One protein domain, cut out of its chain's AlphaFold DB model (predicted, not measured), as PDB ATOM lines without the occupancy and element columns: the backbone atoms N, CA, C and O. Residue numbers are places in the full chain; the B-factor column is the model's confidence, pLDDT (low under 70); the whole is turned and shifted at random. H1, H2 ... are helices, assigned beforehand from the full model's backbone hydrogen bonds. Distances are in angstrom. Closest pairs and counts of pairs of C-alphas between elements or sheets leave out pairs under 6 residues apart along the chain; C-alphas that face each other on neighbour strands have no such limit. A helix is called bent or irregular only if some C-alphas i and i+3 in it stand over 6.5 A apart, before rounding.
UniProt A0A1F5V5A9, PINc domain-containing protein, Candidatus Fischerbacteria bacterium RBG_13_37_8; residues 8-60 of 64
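This is residues 8 to 60 of the 64 residues of the protein "PINc domain-containing protein" of Candidatus Fischerbacteria bacterium RBG_13_37_8 (UniProt A0A1F5V5A9). Two helices, H1 and then H2, pack on each other at a steep angle, and a wide loop of residues 40 to 60 folds back from the end of H2 toward H1 and then away again. The printed part has 53 residues with two named helices and no named strand, class all helix. It is compact and rounded, with a radius of gyration of the C-alphas of 9.9 A and spans of 25 by 24 by 15 A.

Start with H1, residues 8 to 24, and go on to H2, residues 28 to 39. They touch, the closest C-alphas being those of Ala 13 and Ser 31, 4.6 A apart. Their lines stand at a steep tilt of 52 degrees, opposite ways. Every O i to N i+4 pair is within hydrogen-bond range in H2, and 11 of 13 in H1.

Find C-alpha 8 at (169.500, 252.282, 191.159); from there H1 runs 22.6 A, with a kink of 37 degrees near residue 18. H1 is irregular: C-alphas 19 and 22 are 7.4 A apart. H2 runs 16.2 A to C-alpha 39 at (164.223, 249.143, 195.997).

Look at Lys 22 and Gly 41, whose C-alphas are the two farthest apart, 26.6 A. The printed part has no cut, and the link from H1 to H2 is tight. No printed residue is under 70 in pLDDT.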
ATOM      1  N   GLU A   8     170.469 251.618 190.281       95.44
ATOM      2  CA  GLU A   8     169.500 252.282 191.159       95.44
ATOM      3  C   GLU A   8     169.889 252.100 192.625       95.44
ATOM      4  O   GLU A   8     169.947 253.083 193.369       95.44
ATOM      5  N   ALA A   9     170.278 250.882 193.011       95.19
ATOM      6  CA  ALA A   9     170.812 250.593 194.335       95.19
ATOM      7  C   ALA A   9     172.065 251.423 194.627       95.19
ATOM      8  O   ALA A   9     172.179 252.019 195.699       95.19
ATOM      9  N   GLY A  10     172.978 251.533 193.656       95.81
ATOM     10  CA  GLY A  10     174.180 252.356 193.780       95.81
ATOM     11  C   GLY A  10     173.880 253.848 193.965       95.81
ATOM     12  O   GLY A  10     174.470 254.492 194.834       95.81
ATOM     13  N   LYS A  11     172.938 254.401 193.190       97.25
ATOM     14  CA  LYS A  11     172.523 255.810 193.308       97.25
ATOM     15  C   LYS A  11     171.907 256.100 194.673       97.25
ATOM     16  O   LYS A  11     172.363 257.015 195.356       97.25
ATOM     17  N   LEU A  12     170.937 255.290 195.098       96.88
ATOM     18  CA  LEU A  12     170.257 255.474 196.379       96.88
ATOM     19  C   LEU A  12     171.216 255.292 197.567       96.88
ATOM     20  O   LEU A  12     171.180 256.063 198.526       96.88
ATOM     21  N   ALA A  13     172.142 254.331 197.485       96.81
ATOM     22  CA  ALA A  13     173.195 254.168 198.484       96.81
ATOM     23  C   ALA A  13     174.104 255.408 198.575       96.81
ATOM     24  O   ALA A  13     174.467 255.830 199.674       96.81
ATOM     25  N   GLY A  14     174.442 256.023 197.438       96.31
ATOM     26  CA  GLY A  14     175.189 257.281 197.395       96.31
ATOM     27  C   GLY A  14     174.448 258.438 198.074       96.31
ATOM     28  O   GLY A  14     175.050 259.202 198.831       96.31
ATOM     29  N   GLU A  15     173.133 258.541 197.874       97.00
ATOM     30  CA  GLU A  15     172.295 259.539 198.552       97.00
ATOM     31  C   GLU A  15     172.256 259.324 200.070       97.00
ATOM     32  O   GLU A  15     172.373 260.284 200.843       97.00
ATOM     33  N   TYR A  16     172.156 258.069 200.518       96.19
ATOM     34  CA  TYR A  16     172.220 257.724 201.938       96.19
ATOM     35  C   TYR A  16     173.572 258.075 202.556       96.19
ATOM     36  O   TYR A  16     173.604 258.709 203.613       96.19
ATOM     37  N   LEU A  17     174.679 257.750 201.887       95.44
ATOM     38  CA  LEU A  17     176.011 258.157 202.328       95.44
ATOM     39  C   LEU A  17     176.112 259.675 202.469       95.44
ATOM     40  O   LEU A  17     176.465 260.174 203.538       95.44
ATOM     41  N   ASN A  18     175.735 260.419 201.429       95.31
ATOM     42  CA  ASN A  18     175.813 261.878 201.439       95.31
ATOM     43  C   ASN A  18     175.035 262.493 202.618       95.31
ATOM     44  O   ASN A  18     175.499 263.442 203.253       95.31
ATOM     45  N   LYS A  19     173.871 261.923 202.956       95.19
ATOM     46  CA  LYS A  19     173.002 262.427 204.027       95.19
ATOM     47  C   LYS A  19     173.424 261.987 205.435       95.19
ATOM     48  O   LYS A  19     173.318 262.778 206.375       95.19
ATOM     49  N   TYR A  20     173.880 260.746 205.608       93.69
ATOM     50  CA  TYR A  20     174.033 260.127 206.933       93.69
ATOM     51  C   TYR A  20     175.480 259.821 207.340       93.69
ATOM     52  O   TYR A  20     175.732 259.617 208.529       93.69
ATOM     53  N   GLN A  21     176.450 259.842 206.420       91.94
ATOM     54  CA  GLN A  21     177.848 259.524 206.739       91.94
ATOM     55  C   GLN A  21     178.419 260.482 207.796       91.94
ATOM     56  O   GLN A  21     178.984 260.039 208.792       91.94
ATOM     57  N   LYS A  22     178.229 261.799 207.629       87.38
ATOM     58  CA  LYS A  22     178.801 262.807 208.545       87.38
ATOM     59  C   LYS A  22     178.150 262.826 209.931       87.38
ATOM     60  O   LYS A  22     178.803 263.183 210.901       87.38
ATOM     61  N   SER A  23     176.865 262.489 210.020       88.12
ATOM     62  CA  SER A  23     176.069 262.647 211.245       88.12
ATOM     63  C   SER A  23     175.905 261.353 212.040       88.12
ATOM     64  O   SER A  23     175.766 261.396 213.262       88.12
ATOM     65  N   LYS A  24     175.886 260.202 211.361       86.75
ATOM     66  CA  LYS A  24     175.585 258.889 211.949       86.75
ATOM     67  C   LYS A  24     176.653 257.835 211.659       86.75
ATOM     68  O   LYS A  24     176.500 256.711 212.116       86.75
ATOM     69  N   GLY A  25     177.717 258.189 210.933       90.44
ATOM     70  CA  GLY A  25     178.810 257.264 210.621       90.44
ATOM     71  C   GLY A  25     178.394 256.118 209.699       90.44
ATOM     72  O   GLY A  25     179.021 255.066 209.730       90.44
ATOM     73  N   VAL A  26     177.330 256.302 208.909       92.75
ATOM     74  CA  VAL A  26     176.839 255.283 207.973       92.75
ATOM     75  C   VAL A  26     177.924 254.941 206.951       92.75
ATOM     76  O   VAL A  26     178.537 255.839 206.368       92.75
ATOM     77  N   THR A  27     178.146 253.644 206.730       94.62
ATOM     78  CA  THR A  27     179.139 253.141 205.774       94.62
ATOM     79  C   THR A  27     178.523 252.861 204.404       94.62
ATOM     80  O   THR A  27     177.301 252.780 204.250       94.62
ATOM     81  N   LEU A  28     179.370 252.671 203.386       94.06
ATOM     82  CA  LEU A  28     178.915 252.272 202.050       94.06
ATOM     83  C   LEU A  28     178.134 250.953 202.102       94.06
ATOM     84  O   LEU A  28     177.111 250.815 201.440       94.06
ATOM     85  N   THR A  29     178.585 250.011 202.927       93.88
ATOM     86  CA  THR A  29     177.959 248.698 203.078       93.88
ATOM     87  C   THR A  29     176.553 248.810 203.661       93.88
ATOM     88  O   THR A  29     175.618 248.267 203.075       93.88
ATOM     89  N   ASP A  30     176.376 249.571 204.748       94.69
ATOM     90  CA  ASP A  30     175.049 249.807 205.343       94.69
ATOM     91  C   ASP A  30     174.110 250.489 204.334       94.69
ATOM     92  O   ASP A  30     172.936 250.138 204.210       94.69
ATOM     93  N   SER A  31     174.656 251.440 203.571       95.62
ATOM     94  CA  SER A  31     173.928 252.202 202.553       95.62
ATOM     95  C   SER A  31     173.428 251.320 201.413       95.62
ATOM     96  O   SER A  31     172.263 251.419 201.040       95.62
ATOM     97  N   ILE A  32     174.281 250.434 200.892       96.19
ATOM     98  CA  ILE A  32     173.922 249.486 199.829       96.19
ATOM     99  C   ILE A  32     172.881 248.486 200.328       96.19
ATOM    100  O   ILE A  32     171.892 248.253 199.639       96.19
ATOM    101  N   ILE A  33     173.053 247.929 201.532       95.00
ATOM    102  CA  ILE A  33     172.087 246.980 202.105       95.00
ATOM    103  C   ILE A  33     170.711 247.642 202.253       95.00
ATOM    104  O   ILE A  33     169.704 247.061 201.844       95.00
ATOM    105  N   ALA A  34     170.665 248.869 202.783       95.56
ATOM    106  CA  ALA A  34     169.424 249.628 202.912       95.56
ATOM    107  C   ALA A  34     168.781 249.931 201.556       95.56
ATOM    108  O   ALA A  34     167.575 249.761 201.401       95.56
ATOM    109  N   ALA A  35     169.579 250.373 200.582       96.19
ATOM    110  CA  ALA A  35     169.099 250.715 199.250       96.19
ATOM    111  C   ALA A  35     168.504 249.493 198.539       96.19
ATOM    112  O   ALA A  35     167.381 249.562 198.047       96.19
ATOM    113  N   CYS A  36     169.207 248.358 198.570       95.50
ATOM    114  CA  CYS A  36     168.717 247.094 198.031       95.50
ATOM    115  C   CYS A  36     167.407 246.661 198.702       95.50
ATOM    116  O   CYS A  36     166.442 246.329 198.016       95.50
ATOM    117  N   ALA A  37     167.332 246.703 200.036       94.50
ATOM    118  CA  ALA A  37     166.100 246.362 200.740       94.50
ATOM    119  C   ALA A  37     164.937 247.270 200.307       94.50
ATOM    120  O   ALA A  37     163.850 246.778 200.010       94.50
ATOM    121  N   LYS A  38     165.189 248.580 200.188       94.62
ATOM    122  CA  LYS A  38     164.166 249.563 199.824       94.62
ATOM    123  C   LYS A  38     163.660 249.395 198.392       94.62
ATOM    124  O   LYS A  38     162.451 249.369 198.185       94.62
ATOM    125  N   ILE A  39     164.565 249.261 197.424       94.56
ATOM    126  CA  ILE A  39     164.223 249.143 195.997       94.56
ATOM    127  C   ILE A  39     163.435 247.863 195.721       94.56
ATOM    128  O   ILE A  39     162.466 247.884 194.967       94.56
ATOM    129  N   HIS A  40     163.792 246.761 196.380       92.19
ATOM    130  CA  HIS A  40     163.119 245.478 196.186       92.19
ATOM    131  C   HIS A  40     161.922 245.254 197.128       92.19
ATOM    132  O   HIS A  40     161.351 244.164 197.127       92.19
ATOM    133  N   GLY A  41     161.534 246.250 197.938       92.06
ATOM    134  CA  GLY A  41     160.409 246.141 198.876       92.06
ATOM    135  C   GLY A  41     160.598 245.060 199.948       92.06
ATOM    136  O   GLY A  41     159.628 244.464 200.417       92.06
ATOM    137  N   LEU A  42     161.849 244.766 200.306       93.19
ATOM    138  CA  LEU A  42     162.209 243.738 201.277       93.19
ATOM    139  C   LEU A  42     162.293 244.333 202.681       93.19
ATOM    140  O   LEU A  42     162.731 245.465 202.872       93.19
ATOM    141  N   LYS A  43     161.954 243.520 203.685       94.38
ATOM    142  CA  LYS A  43     162.187 243.877 205.084       94.38
ATOM    143  C   LYS A  43     163.594 243.483 205.508       94.38
ATOM    144  O   LYS A  43     163.990 242.326 205.367       94.38
ATOM    145  N   LEU A  44     164.333 244.432 206.069       93.50
ATOM    146  CA  LEU A  44     165.662 244.192 206.607       93.50
ATOM    147  C   LEU A  44     165.556 243.561 207.998       93.50
ATOM    148  O   LEU A  44     164.982 244.135 208.927       93.50
ATOM    149  N   TRP A  45     166.157 242.389 208.163       94.25
ATOM    150  CA  TRP A  45     166.343 241.776 209.471       94.25
ATOM    151  C   TRP A  45     167.775 242.020 209.946       94.25
ATOM    152  O   TRP A  45     168.738 241.671 209.265       94.25
ATOM    153  N   THR A  46     167.924 242.693 211.087       91.12
ATOM    154  CA  THR A  46     169.229 243.035 211.660       91.12
ATOM    155  C   THR A  46     169.112 243.339 213.150       91.12
ATOM    156  O   THR A  46     168.145 243.966 213.590       91.12
ATOM    157  N   ALA A  47     170.135 242.959 213.916       90.06
ATOM    158  CA  ALA A  47     170.275 243.345 215.321       90.06
ATOM    159  C   ALA A  47     170.711 244.818 215.487       90.06
ATOM    160  O   ALA A  47     170.443 245.444 216.511       90.06
ATOM    161  N   ASN A  48     171.331 245.415 214.461       90.75
ATOM    162  CA  ASN A  48     171.952 246.742 214.532       90.75
ATOM    163  C   ASN A  48     171.122 247.821 213.828       90.75
ATOM    164  O   ASN A  48     171.632 248.587 213.013       90.75
ATOM    165  N   LYS A  49     169.834 247.944 214.175       91.12
ATOM    166  CA  LYS A  49     168.903 248.907 213.541       91.12
ATOM    167  C   LYS A  49     169.406 250.362 213.558       91.12
ATOM    168  O   LYS A  49     169.086 251.140 212.668       91.12
ATOM    169  N   LYS A  50     170.254 250.724 214.530       89.75
ATOM    170  CA  LYS A  50     170.869 252.061 214.647       89.75
ATOM    171  C   LYS A  50     171.774 252.437 213.464       89.75
ATOM    172  O   LYS A  50     171.956 253.625 213.223       89.75
ATOM    173  N   HIS A  51     172.320 251.454 212.745       90.81
ATOM    174  CA  HIS A  51     173.185 251.672 211.577       90.81
ATOM    175  C   HIS A  51     172.397 252.031 210.312       90.81
ATOM    176  O   HIS A  51     172.982 252.435 209.312       90.81
ATOM    177  N   TYR A  52     171.067 251.931 210.370       93.06
ATOM    178  CA  TYR A  52     170.174 252.117 209.235       93.06
ATOM    179  C   TYR A  52     169.217 253.302 209.457       93.06
ATOM    180  O   TYR A  52     168.001 253.124 209.392       93.06
ATOM    181  N   PRO A  53     169.718 254.530 209.718       93.44
ATOM    182  CA  PRO A  53     168.866 255.703 209.942       93.44
ATOM    183  C   PRO A  53     168.059 256.122 208.700       93.44
ATOM    184  O   PRO A  53     167.176 256.967 208.804       93.44
ATOM    185  N   MET A  54     168.378 255.561 207.531       94.12
ATOM    186  CA  MET A  54     167.664 255.750 206.268       94.12
ATOM    187  C   MET A  54     166.384 254.914 206.136       94.12
ATOM    188  O   MET A  54     165.591 255.196 205.241       94.12
ATOM    189  N   LEU A  55     166.188 253.901 206.986       93.38
ATOM    190  CA  LEU A  55     165.033 253.005 206.936       93.38
ATOM    191  C   LEU A  55     164.003 253.367 208.012       93.38
ATOM    192  O   LEU A  55     164.352 253.760 209.128       93.38
ATOM    193  N   ASN A  56     162.724 253.197 207.684       92.50
ATOM    194  CA  ASN A  56     161.618 253.385 208.615       92.50
ATOM    195  C   ASN A  56     161.384 252.115 209.443       92.50
ATOM    196  O   ASN A  56     161.847 251.032 209.102       92.50
ATOM    197  N   LYS A  57     160.608 252.218 210.530       88.00
ATOM    198  CA  LYS A  57     160.281 251.057 211.382       88.00
ATOM    199  C   LYS A  57     159.611 249.914 210.607       88.00
ATOM    200  O   LYS A  57     159.886 248.758 210.893       88.00
ATOM    201  N   GLU A  58     158.780 250.249 209.624       90.62
ATOM    202  CA  GLU A  58     158.083 249.298 208.745       90.62
ATOM    203  C   GLU A  58     159.014 248.514 207.806       90.62
ATOM    204  O   GLU A  58     158.677 247.399 207.403       90.62
ATOM    205  N   ASP A  59     160.186 249.083 207.494       92.88
ATOM    206  CA  ASP A  59     161.198 248.472 206.630       92.88
ATOM    207  C   ASP A  59     161.996 247.388 207.378       92.88
ATOM    208  O   ASP A  59     162.759 246.647 206.761       92.88
ATOM    209  N   PHE A  60     161.833 247.261 208.702       92.75
ATOM    210  CA  PHE A  60     162.451 246.192 209.480       92.75
ATOM    211  C   PHE A  60     161.487 245.029 209.691       92.75
ATOM    212  O   PHE A  60     160.282 245.201 209.885       92.75
TER     213      PHE A  60